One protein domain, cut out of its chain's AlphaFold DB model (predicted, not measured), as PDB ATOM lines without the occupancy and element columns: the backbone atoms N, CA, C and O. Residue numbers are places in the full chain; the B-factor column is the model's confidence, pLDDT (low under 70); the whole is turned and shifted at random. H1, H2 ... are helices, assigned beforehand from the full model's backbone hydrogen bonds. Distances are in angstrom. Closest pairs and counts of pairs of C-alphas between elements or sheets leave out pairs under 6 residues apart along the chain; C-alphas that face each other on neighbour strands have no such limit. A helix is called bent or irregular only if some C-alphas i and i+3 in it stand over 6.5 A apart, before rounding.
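Overview. This is residues 17 to 100 of the 104 residues of an uncharacterized protein of Acetobacter senegalensis (UniProt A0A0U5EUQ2). Four helices cross one another in a compact, all-helix body. The long kinked H2 is crossed by H4, H1 packs on H2 and makes a corner with the first residues of H4, and the short H3 packs on H1. After H4, residues 80 to 100 have no named element, and their C-alphas lie 8 to 17 A from the mean of the C-alphas. The printed part has 84 residues, with four named helices in the order H1, H2, H3, H4 and no named strand. The radius of gyration of the C-alphas is 11.6 A, and the C-alphas span 34 by 27 by 23 A.

Arrangement. Begin at H1, residues 17 to 29, and look next to H2, residues 32 to 53. They touch through residues 39 to 47 of H2, with the closest C-alphas, those of Ala 26 and Phe 39, 5.5 A apart; they run opposite ways at a steep tilt of 47 degrees. H2 has a kink of 56 degrees near residue 39 and is irregular, with C-alphas 34 and 37 9.1 A apart. Go on to H3, residues 58 to 63, which is apart from H2. It touches H1 at a steep tilt of 41 degrees, the same way, and the closest C-alphas, Ile 25 and Ala 62, are 5.2 A apart. In H4, residues 66 to 79, residues 66 to 70 touch residues 25 to 29 of H1, closest at C-alphas Val 29 and Ala 66, 6.2 A; the two helices are about perpendicular, at 80 degrees. Farther along, residues 73 to 77 of H4 touch residues 42 to 46 of H2 at a steep tilt of 62 degrees, the same way, closest at C-alphas Ile 45 and Leu 76, 7.2 A. H3 and H4 are close but not clearly touching, with the closest C-alphas, Met 61 and Ile 69, 6.6 A apart. The packing is mostly crossed: of the four touching pairs, 0 are at a shallow tilt. In H3 and H4 every O i to N i+4 pair is within hydrogen-bond range; in H1 it is 8 of 9 and in H2 16 of 18.

Along the chain. Find C-alpha 17 at (-14.883, 9.308, 32.875), where H1 begins; it runs 19.1 A to C-alpha 29. H2 runs 25.2 A from C-alpha 32 at (-32.395, 3.015, 36.489) to C-alpha 53. H3 measures 8.7 A. H4 runs 20.0 A and ends at C-alpha 79, at (-18.509, -6.600, 53.349).

Size, cuts and confidence. The two C-alphas farthest apart are those of Asn 33 and Thr 90, at 35.0 A. The printed part has no cut, and the links H1 to H2, H2 to H3 and H3 to H4 are tight. The mean pLDDT of the printed part is 91.6, and no printed residue is under 70.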
ATOM      1  N   GLU A  17     -14.946  10.613  33.539       93.69
ATOM      2  CA  GLU A  17     -14.883   9.308  32.875       93.69
ATOM      3  C   GLU A  17     -15.220   8.174  33.849       93.69
ATOM      4  O   GLU A  17     -16.076   7.341  33.545       93.69
ATOM      5  N   ASP A  18     -14.646   8.201  35.055       93.19
ATOM      6  CA  ASP A  18     -14.952   7.225  36.107       93.19
ATOM      7  C   ASP A  18     -16.440   7.237  36.450       93.19
ATOM      8  O   ASP A  18     -17.069   6.182  36.540       93.19
ATOM      9  N   ASN A  19     -17.032   8.427  36.588       94.19
ATOM     10  CA  ASN A  19     -18.456   8.549  36.886       94.19
ATOM     11  C   ASN A  19     -19.326   7.954  35.766       94.19
ATOM     12  O   ASN A  19     -20.272   7.218  36.044       94.19
ATOM     13  N   ALA A  20     -18.981   8.200  34.498       96.25
ATOM     14  CA  ALA A  20     -19.695   7.611  33.365       96.25
ATOM     15  C   ALA A  20     -19.581   6.075  33.344       96.25
ATOM     16  O   ALA A  20     -20.561   5.377  33.058       96.25
ATOM     17  N   LEU A  21     -18.408   5.529  33.681       96.81
ATOM     18  CA  LEU A  21     -18.204   4.084  33.795       96.81
ATOM     19  C   LEU A  21     -19.003   3.490  34.960       96.81
ATOM     20  O   LEU A  21     -19.663   2.467  34.776       96.81
ATOM     21  N   ILE A  22     -19.009   4.139  36.124       96.50
ATOM     22  CA  ILE A  22     -19.782   3.722  37.302       96.50
ATOM     23  C   ILE A  22     -21.278   3.679  36.983       96.50
ATOM     24  O   ILE A  22     -21.932   2.667  37.246       96.50
ATOM     25  N   GLU A  23     -21.818   4.724  36.352       96.19
ATOM     26  CA  GLU A  23     -23.222   4.760  35.931       96.19
ATOM     27  C   GLU A  23     -23.543   3.641  34.933       96.19
ATOM     28  O   GLU A  23     -24.565   2.958  35.064       96.19
ATOM     29  N   LYS A  24     -22.651   3.396  33.967       95.81
ATOM     30  CA  LYS A  24     -22.790   2.298  33.005       95.81
ATOM     31  C   LYS A  24     -22.802   0.936  33.704       95.81
ATOM     32  O   LYS A  24     -23.658   0.108  33.395       95.81
ATOM     33  N   ILE A  25     -21.894   0.697  34.649       96.56
ATOM     34  CA  ILE A  25     -21.818  -0.551  35.427       96.56
ATOM     35  C   ILE A  25     -23.100  -0.745  36.245       96.56
ATOM     36  O   ILE A  25     -23.722  -1.810  36.173       96.56
ATOM     37  N   ALA A  26     -23.538   0.285  36.973       95.31
ATOM     38  CA  ALA A  26     -24.749   0.242  37.786       95.31
ATOM     39  C   ALA A  26     -26.000  -0.038  36.939       95.31
ATOM     40  O   ALA A  26     -26.809  -0.899  37.293       95.31
ATOM     41  N   ALA A  27     -26.134   0.608  35.776       94.44
ATOM     42  CA  ALA A  27     -27.269   0.414  34.875       94.44
ATOM     43  C   ALA A  27     -27.371  -1.022  34.333       94.44
ATOM     44  O   ALA A  27     -28.479  -1.509  34.104       94.44
ATOM     45  N   ARG A  28     -26.240  -1.718  34.149       93.12
ATOM     46  CA  ARG A  28     -26.223  -3.105  33.653       93.12
ATOM     47  C   ARG A  28     -26.779  -4.112  34.654       93.12
ATOM     48  O   ARG A  28     -27.337  -5.127  34.244       93.12
ATOM     49  N   VAL A  29     -26.628  -3.857  35.952       91.00
ATOM     50  CA  VAL A  29     -27.109  -4.769  37.004       91.00
ATOM     51  C   VAL A  29     -28.439  -4.342  37.610       91.00
ATOM     52  O   VAL A  29     -29.198  -5.193  38.065       91.00
ATOM     53  N   ALA A  30     -28.722  -3.043  37.597       90.94
ATOM     54  CA  ALA A  30     -29.926  -2.435  38.131       90.94
ATOM     55  C   ALA A  30     -30.345  -1.280  37.207       90.94
ATOM     56  O   ALA A  30     -29.986  -0.129  37.454       90.94
ATOM     57  N   PRO A  31     -31.102  -1.559  36.131       85.25
ATOM     58  CA  PRO A  31     -31.558  -0.524  35.211       85.25
ATOM     59  C   PRO A  31     -32.311   0.586  35.951       85.25
ATOM     60  O   PRO A  31     -33.278   0.319  36.670       85.25
ATOM     61  N   ARG A  32     -31.890   1.840  35.753       83.75
ATOM     62  CA  ARG A  32     -32.395   3.015  36.489       83.75
ATOM     63  C   ARG A  32     -33.921   3.150  36.452       83.75
ATOM     64  O   ARG A  32     -34.521   3.514  37.460       83.75
ATOM     65  N   ASN A  33     -34.539   2.812  35.321       85.12
ATOM     66  CA  ASN A  33     -35.981   2.960  35.099       85.12
ATOM     67  C   ASN A  33     -36.821   1.969  35.918       85.12
ATOM     68  O   ASN A  33     -37.954   2.281  36.267       85.12
ATOM     69  N   SER A  34     -36.259   0.804  36.252       87.19
ATOM     70  CA  SER A  34     -36.971  -0.262  36.972       87.19
ATOM     71  C   SER A  34     -36.502  -0.405  38.421       87.19
ATOM     72  O   SER A  34     -37.258  -0.853  39.279       87.19
ATOM     73  N   HIS A  35     -35.260  -0.011  38.721       90.31
ATOM     74  CA  HIS A  35     -34.608  -0.275  40.004       90.31
ATOM     75  C   HIS A  35     -33.817   0.928  40.533       90.31
ATOM     76  O   HIS A  35     -32.698   0.764  41.018       90.31
ATOM     77  N   LYS A  36     -34.400   2.136  40.499       92.88
ATOM     78  CA  LYS A  36     -33.742   3.392  40.920       92.88
ATOM     79  C   LYS A  36     -32.948   3.273  42.227       92.88
ATOM     80  O   LYS A  36     -31.788   3.653  42.272       92.88
ATOM     81  N   ARG A  37     -33.533   2.703  43.287       92.06
ATOM     82  CA  ARG A  37     -32.849   2.582  44.589       92.06
ATOM     83  C   ARG A  37     -31.632   1.652  44.542       92.06
ATOM     84  O   ARG A  37     -30.638   1.923  45.204       92.06
ATOM     85  N   ALA A  38     -31.718   0.553  43.794       91.56
ATOM     86  CA  ALA A  38     -30.597  -0.371  43.642       91.56
ATOM     87  C   ALA A  38     -29.507   0.221  42.737       91.56
ATOM     88  O   ALA A  38     -28.330   0.024  43.017       91.56
ATOM     89  N   PHE A  39     -29.900   0.985  41.714       94.62
ATOM     90  CA  PHE A  39     -28.992   1.776  40.886       94.62
ATOM     91  C   PHE A  39     -28.220   2.798  41.729       94.62
ATOM     92  O   PHE A  39     -26.995   2.764  41.746       94.62
ATOM     93  N   ASP A  40     -28.929   3.639  42.493       94.19
ATOM     94  CA  ASP A  40     -28.320   4.671  43.342       94.19
ATOM     95  C   ASP A  40     -27.342   4.041  44.351       94.19
ATOM     96  O   ASP A  40     -26.218   4.509  44.510       94.19
ATOM     97  N   LEU A  41     -27.736   2.925  44.979       93.12
ATOM     98  CA  LEU A  41     -26.877   2.191  45.909       93.12
ATOM     99  C   LEU A  41     -25.632   1.609  45.225       93.12
ATOM    100  O   LEU A  41     -24.544   1.682  45.790       93.12
ATOM    101  N   ALA A  42     -25.778   1.027  44.032       94.50
ATOM    102  CA  ALA A  42     -24.648   0.500  43.275       94.50
ATOM    103  C   ALA A  42     -23.657   1.618  42.925       94.50
ATOM    104  O   ALA A  42     -22.460   1.438  43.141       94.50
ATOM    105  N   CYS A  43     -24.143   2.782  42.483       95.50
ATOM    106  CA  CYS A  43     -23.301   3.953  42.248       95.50
ATOM    107  C   CYS A  43     -22.557   4.376  43.522       95.50
ATOM    108  O   CYS A  43     -21.341   4.512  43.488       95.50
ATOM    109  N   THR A  44     -23.248   4.520  44.660       94.19
ATOM    110  CA  THR A  44     -22.601   4.892  45.931       94.19
ATOM    111  C   THR A  44     -21.515   3.896  46.337       94.19
ATOM    112  O   THR A  44     -20.407   4.305  46.670       94.19
ATOM    113  N   ILE A  45     -21.805   2.593  46.291       93.94
ATOM    114  CA  ILE A  45     -20.842   1.554  46.675       93.94
ATOM    115  C   ILE A  45     -19.617   1.572  45.753       93.94
ATOM    116  O   ILE A  45     -18.492   1.522  46.244       93.94
ATOM    117  N   LEU A  46     -19.820   1.656  44.433       94.88
ATOM    118  CA  LEU A  46     -18.728   1.689  43.458       94.88
ATOM    119  C   LEU A  46     -17.862   2.936  43.637       94.88
ATOM    120  O   LEU A  46     -16.642   2.811  43.712       94.88
ATOM    121  N   THR A  47     -18.486   4.108  43.769       94.44
ATOM    122  CA  THR A  47     -17.792   5.381  43.975       94.44
ATOM    123  C   THR A  47     -16.972   5.360  45.254       94.44
ATOM    124  O   THR A  47     -15.773   5.616  45.209       94.44
ATOM    125  N   GLU A  48     -17.572   5.033  46.399       92.50
ATOM    126  CA  GLU A  48     -16.852   5.086  47.674       92.50
ATOM    127  C   GLU A  48     -15.785   3.991  47.776       92.50
ATOM    128  O   GLU A  48     -14.688   4.250  48.277       92.50
ATOM    129  N   CYS A  49     -16.045   2.795  47.235       91.94
ATOM    130  CA  CYS A  49     -15.028   1.751  47.157       91.94
ATOM    131  C   CYS A  49     -13.839   2.214  46.308       91.94
ATOM    132  O   CYS A  49     -12.710   2.189  46.797       91.94
ATOM    133  N   HIS A  50     -14.094   2.673  45.079       92.62
ATOM    134  CA  HIS A  50     -13.057   3.100  44.142       92.62
ATOM    135  C   HIS A  50     -12.262   4.301  44.680       92.62
ATOM    136  O   HIS A  50     -11.038   4.336  44.576       92.62
ATOM    137  N   ARG A  51     -12.951   5.264  45.303       89.38
ATOM    138  CA  ARG A  51     -12.368   6.516  45.792       89.38
ATOM    139  C   ARG A  51     -11.548   6.350  47.067       89.38
ATOM    140  O   ARG A  51     -10.470   6.932  47.175       89.38
ATOM    141  N   LEU A  52     -12.092   5.641  48.058       85.44
ATOM    142  CA  LEU A  52     -11.612   5.701  49.445       85.44
ATOM    143  C   LEU A  52     -11.058   4.380  49.974       85.44
ATOM    144  O   LEU A  52     -10.371   4.389  50.998       85.44
ATOM    145  N   CYS A  53     -11.367   3.257  49.321       84.75
ATOM    146  CA  CYS A  53     -11.035   1.937  49.837       84.75
ATOM    147  C   CYS A  53     -10.044   1.193  48.945       84.75
ATOM    148  O   CYS A  53      -8.878   1.033  49.304       84.75
ATOM    149  N   ARG A  54     -10.509   0.723  47.787       87.62
ATOM    150  CA  ARG A  54      -9.718  -0.020  46.810       87.62
ATOM    151  C   ARG A  54     -10.128   0.418  45.410       87.62
ATOM    152  O   ARG A  54     -11.284   0.192  45.042       87.62
ATOM    153  N   PRO A  55      -9.203   1.007  44.632       90.81
ATOM    154  CA  PRO A  55      -9.473   1.368  43.250       90.81
ATOM    155  C   PRO A  55      -9.977   0.161  42.461       90.81
ATOM    156  O   PRO A  55      -9.454  -0.951  42.589       90.81
ATOM    157  N   LEU A  56     -11.012   0.392  41.664       92.88
ATOM    158  CA  LEU A  56     -11.639  -0.605  40.801       92.88
ATOM    159  C   LEU A  56     -11.190  -0.399  39.352       92.88
ATOM    160  O   LEU A  56     -11.082   0.739  38.910       92.88
ATOM    161  N   ALA A  57     -10.996  -1.489  38.617       94.44
ATOM    162  CA  ALA A  57     -10.737  -1.518  37.179       94.44
ATOM    163  C   ALA A  57     -12.038  -1.221  36.407       94.44
ATOM    164  O   ALA A  57     -12.719  -2.132  35.920       94.44
ATOM    165  N   LEU A  58     -12.456   0.049  36.400       94.94
ATOM    166  CA  LEU A  58     -13.783   0.466  35.932       94.94
ATOM    167  C   LEU A  58     -14.007   0.151  34.447       94.94
ATOM    168  O   LEU A  58     -15.104  -0.264  34.074       94.94
ATOM    169  N   GLN A  59     -12.983   0.273  33.599       94.38
ATOM    170  CA  GLN A  59     -13.103  -0.024  32.167       94.38
ATOM    171  C   GLN A  59     -13.389  -1.517  31.909       94.38
ATOM    172  O   GLN A  59     -14.238  -1.888  31.091       94.38
ATOM    173  N   GLN A  60     -12.730  -2.395  32.659       95.06
ATOM    174  CA  GLN A  60     -12.833  -3.847  32.565       95.06
ATOM    175  C   GLN A  60     -14.154  -4.306  33.177       95.06
ATOM    176  O   GLN A  60     -14.881  -5.091  32.573       95.06
ATOM    177  N   MET A  61     -14.543  -3.736  34.319       95.94
ATOM    178  CA  MET A  61     -15.848  -3.998  34.925       95.94
ATOM    179  C   MET A  61     -17.000  -3.551  34.011       95.94
ATOM    180  O   MET A  61     -18.003  -4.253  33.897       95.94
ATOM    181  N   ALA A  62     -16.857  -2.430  33.299       94.56
ATOM    182  CA  ALA A  62     -17.871  -1.937  32.369       94.56
ATOM    183  C   ALA A  62     -18.064  -2.830  31.131       94.56
ATOM    184  O   ALA A  62     -19.146  -2.795  30.530       94.56
ATOM    185  N   THR A  63     -17.056  -3.624  30.754       93.75
ATOM    186  CA  THR A  63     -17.089  -4.549  29.604       93.75
ATOM    187  C   THR A  63     -17.351  -6.009  29.994       93.75
ATOM    188  O   THR A  63     -17.762  -6.787  29.142       93.75
ATOM    189  N   ALA A  64     -17.210  -6.365  31.273       93.69
ATOM    190  CA  ALA A  64     -17.409  -7.719  31.796       93.69
ATOM    191  C   ALA A  64     -18.855  -8.236  31.715       93.69
ATOM    192  O   ALA A  64     -19.787  -7.480  31.453       93.69
ATOM    193  N   ASP A  65     -19.085  -9.518  31.993       93.56
ATOM    194  CA  ASP A  65     -20.439 -10.081  32.050       93.56
ATOM    195  C   ASP A  65     -21.253  -9.546  33.234       93.56
ATOM    196  O   ASP A  65     -20.737  -9.327  34.331       93.56
ATOM    197  N   ALA A  66     -22.568  -9.385  33.048       91.50
ATOM    198  CA  ALA A  66     -23.442  -8.839  34.089       91.50
ATOM    199  C   ALA A  66     -23.423  -9.679  35.380       91.50
ATOM    200  O   ALA A  66     -23.476  -9.116  36.473       91.50
ATOM    201  N   ASP A  67     -23.288 -11.003  35.280       92.81
ATOM    202  CA  ASP A  67     -23.201 -11.889  36.448       92.81
ATOM    203  C   ASP A  67     -21.893 -11.716  37.225       92.81
ATOM    204  O   ASP A  67     -21.879 -11.748  38.460       92.81
ATOM    205  N   GLN A  68     -20.796 -11.439  36.519       94.31
ATOM    206  CA  GLN A  68     -19.517 -11.120  37.145       94.31
ATOM    207  C   GLN A  68     -19.604  -9.801  37.918       94.31
ATOM    208  O   GLN A  68     -19.152  -9.738  39.064       94.31
ATOM    209  N   ILE A  69     -20.242  -8.785  37.327       94.56
ATOM    210  CA  ILE A  69     -20.489  -7.484  37.964       94.56
ATOM    211  C   ILE A  69     -21.377  -7.656  39.206       94.56
ATOM    212  O   ILE A  69     -21.048  -7.145  40.277       94.56
ATOM    213  N   ARG A  70     -22.483  -8.407  39.094       93.81
ATOM    214  CA  ARG A  70     -23.388  -8.694  40.224       93.81
ATOM    215  C   ARG A  70     -22.672  -9.395  41.369       93.81
ATOM    216  O   ARG A  70     -22.934  -9.064  42.521       93.81
ATOM    217  N   THR A  71     -21.782 -10.338  41.063       94.50
ATOM    218  CA  THR A  71     -21.008 -11.058  42.082       94.50
ATOM    219  C   THR A  71     -20.153 -10.091  42.900       94.50
ATOM    220  O   THR A  71     -20.270 -10.071  44.122       94.50
ATOM    221  N   ASP A  72     -19.363  -9.235  42.246       93.75
ATOM    222  CA  ASP A  72     -18.510  -8.263  42.943       93.75
ATOM    223  C   ASP A  72     -19.339  -7.233  43.725       93.75
ATOM    224  O   ASP A  72     -19.015  -6.922  44.869       93.75
ATOM    225  N   LEU A  73     -20.455  -6.755  43.166       93.62
ATOM    226  CA  LEU A  73     -21.360  -5.843  43.870       93.62
ATOM    227  C   LEU A  73     -22.055  -6.491  45.070       93.62
ATOM    228  O   LEU A  73     -22.275  -5.824  46.078       93.62
ATOM    229  N   SER A  74     -22.394  -7.778  44.987       94.25
ATOM    230  CA  SER A  74     -22.935  -8.534  46.120       94.25
ATOM    231  C   SER A  74     -21.890  -8.649  47.229       94.25
ATOM    232  O   SER A  74     -22.190  -8.351  48.384       94.25
ATOM    233  N   THR A  75     -20.648  -8.986  46.872       94.50
ATOM    234  CA  THR A  75     -19.510  -9.028  47.801       94.50
ATOM    235  C   THR A  75     -19.283  -7.675  48.471       94.50
ATOM    236  O   THR A  75     -19.174  -7.600  49.696       94.50
ATOM    237  N   LEU A  76     -19.272  -6.588  47.695       93.56
ATOM    238  CA  LEU A  76     -19.164  -5.235  48.232       93.56
ATOM    239  C   LEU A  76     -20.330  -4.921  49.167       93.56
ATOM    240  O   LEU A  76     -20.114  -4.488  50.285       93.56
ATOM    241  N   ARG A  77     -21.568  -5.212  48.779       92.50
ATOM    242  CA  ARG A  77     -22.732  -4.958  49.636       92.50
ATOM    243  C   ARG A  77     -22.682  -5.715  50.970       92.50
ATOM    244  O   ARG A  77     -23.228  -5.223  51.952       92.50
ATOM    245  N   GLN A  78     -22.084  -6.903  51.003       92.81
ATOM    246  CA  GLN A  78     -21.987  -7.726  52.212       92.81
ATOM    247  C   GLN A  78     -20.853  -7.293  53.145       92.81
ATOM    248  O   GLN A  78     -20.980  -7.441  54.359       92.81
ATOM    249  N   HIS A  79     -19.749  -6.786  52.592       92.81
ATOM    250  CA  HIS A  79     -18.509  -6.600  53.349       92.81
ATOM    251  C   HIS A  79     -17.960  -5.175  53.354       92.81
ATOM    252  O   HIS A  79     -17.087  -4.877  54.168       92.81
ATOM    253  N   PHE A  80     -18.415  -4.310  52.449       90.88
ATOM    254  CA  PHE A  80     -18.005  -2.915  52.409       90.88
ATOM    255  C   PHE A  80     -18.779  -2.128  53.459       90.88
ATOM    256  O   PHE A  80     -19.997  -1.958  53.369       90.88
ATOM    257  N   ASP A  81     -18.055  -1.620  54.447       87.94
ATOM    258  CA  ASP A  81     -18.614  -0.687  55.407       87.94
ATOM    259  C   ASP A  81     -18.536   0.727  54.825       87.94
ATOM    260  O   ASP A  81     -17.466   1.334  54.771       87.94
ATOM    261  N   ILE A  82     -19.686   1.252  54.397       81.12
ATOM    262  CA  ILE A  82     -19.817   2.608  53.849       81.12
ATOM    263  C   ILE A  82     -19.432   3.665  54.897       81.12
ATOM    264  O   ILE A  82     -18.832   4.678  54.545       81.12
ATOM    265  N   GLY A  83     -19.734   3.440  56.181       83.31
ATOM    266  CA  GLY A  83     -19.485   4.415  57.244       83.31
ATOM    267  C   GLY A  83     -17.995   4.627  57.507       83.31
ATOM    268  O   GLY A  83     -17.548   5.760  57.682       83.31
ATOM    269  N   SER A  84     -17.211   3.547  57.482       84.56
ATOM    270  CA  SER A  84     -15.751   3.616  57.638       84.56
ATOM    271  C   SER A  84     -14.983   3.674  56.308       84.56
ATOM    272  O   SER A  84     -13.789   4.009  56.295       84.56
ATOM    273  N   CYS A  85     -15.668   3.400  55.192       83.44
ATOM    274  CA  CYS A  85     -15.110   3.192  53.854       83.44
ATOM    275  C   CYS A  85     -14.012   2.121  53.849       83.44
ATOM    276  O   CYS A  85     -12.931   2.311  53.285       83.44
ATOM    277  N   THR A  86     -14.274   0.994  54.514       86.38
ATOM    278  CA  THR A  86     -13.321  -0.113  54.629       86.38
ATOM    279  C   THR A  86     -13.873  -1.408  54.050       86.38
ATOM    280  O   THR A  86     -15.077  -1.661  54.047       86.38
ATOM    281  N   LEU A  87     -12.960  -2.233  53.542       88.12
ATOM    282  CA  LEU A  87     -13.235  -3.570  53.036       88.12
ATOM    283  C   LEU A  87     -12.186  -4.523  53.627       88.12
ATOM    284  O   LEU A  87     -10.989  -4.277  53.424       88.12
ATOM    285  N   PRO A  88     -12.581  -5.607  54.320       89.06
ATOM    286  CA  PRO A  88     -11.644  -6.536  54.948       89.06
ATOM    287  C   PRO A  88     -10.626  -7.111  53.958       89.06
ATOM    288  O   PRO A  88     -10.993  -7.514  52.856       89.06
ATOM    289  N   HIS A  89      -9.347  -7.195  54.338       84.06
ATOM    290  CA  HIS A  89      -8.260  -7.669  53.459       84.06
ATOM    291  C   HIS A  89      -8.452  -9.095  52.918       84.06
ATOM    292  O   HIS A  89      -7.894  -9.432  51.880       84.06
ATOM    293  N   THR A  90      -9.254  -9.915  53.596       88.00
ATOM    294  CA  THR A  90      -9.621 -11.273  53.170       88.00
ATOM    295  C   THR A  90     -10.602 -11.294  51.998       88.00
ATOM    296  O   THR A  90     -10.700 -12.300  51.300       88.00
ATOM    297  N   VAL A  91     -11.324 -10.195  51.766       90.44
ATOM    298  CA  VAL A  91     -12.251 -10.057  50.643       90.44
ATOM    299  C   VAL A  91     -11.459  -9.670  49.405       90.44
ATOM    300  O   VAL A  91     -10.795  -8.635  49.394       90.44
ATOM    301  N   ASN A  92     -11.554 -10.480  48.352       88.81
ATOM    302  CA  ASN A  92     -10.967 -10.184  47.050       88.81
ATOM    303  C   ASN A  92     -12.070  -9.796  46.070       88.81
ATOM    304  O   ASN A  92     -13.063 -10.511  45.934       88.81
ATOM    305  N   LEU A  93     -11.879  -8.670  45.385       92.56
ATOM    306  CA  LEU A  93     -12.747  -8.239  44.296       92.56
ATOM    307  C   LEU A  93     -12.091  -8.631  42.980       92.56
ATOM    308  O   LEU A  93     -10.891  -8.414  42.799       92.56
ATOM    309  N   ARG A  94     -12.872  -9.183  42.052       93.44
ATOM    310  CA  ARG A  94     -12.372  -9.543  40.725       93.44
ATOM    311  C   ARG A  94     -11.892  -8.305  39.988       93.44
ATOM    312  O   ARG A  94     -10.866  -8.366  39.322       93.44
ATOM    313  N   PHE A  95     -12.606  -7.192  40.129       93.81
ATOM    314  CA  PHE A  95     -12.295  -5.929  39.460       93.81
ATOM    315  C   PHE A  95     -11.462  -4.974  40.318       93.81
ATOM    316  O   PHE A  95     -11.526  -3.768  40.122       93.81
ATOM    317  N   GLU A  96     -10.672  -5.469  41.273       92.06
ATOM    318  CA  GLU A  96      -9.704  -4.618  41.969       92.06
ATOM    319  C   GLU A  96      -8.581  -4.204  41.004       92.06
ATOM    320  O   GLU A  96      -7.955  -5.063  40.381       92.06
ATOM    321  N   ALA A  97      -8.289  -2.904  40.897       89.25
ATOM    322  CA  ALA A  97      -7.356  -2.360  39.905       89.25
ATOM    323  C   ALA A  97      -5.958  -2.998  39.966       89.25
ATOM    324  O   ALA A  97      -5.310  -3.164  38.943       89.25
ATOM    325  N   ARG A  98      -5.504  -3.459  41.139       87.00
ATOM    326  CA  ARG A  98      -4.206  -4.153  41.274       87.00
ATOM    327  C   ARG A  98      -4.072  -5.418  40.412       87.00
ATOM    328  O   ARG A  98      -2.952  -5.852  40.171       87.00
ATOM    329  N   PHE A  99      -5.184  -6.030  39.999       86.88
ATOM    330  CA  PHE A  99      -5.195  -7.229  39.153       86.88
ATOM    331  C   PHE A  99      -5.272  -6.911  37.660       86.88
ATOM    332  O   PHE A  99      -5.007  -7.779  36.832       86.88
ATOM    333  N   TRP A 100      -5.618  -5.673  37.316       84.44
ATOM    334  CA  TRP A 100      -5.797  -5.219  35.949       84.44
ATOM    335  C   TRP A 100      -4.766  -4.129  35.703       84.44
ATOM    336  O   TRP A 100      -4.939  -2.985  36.104       84.44
TER     337      TRP A 100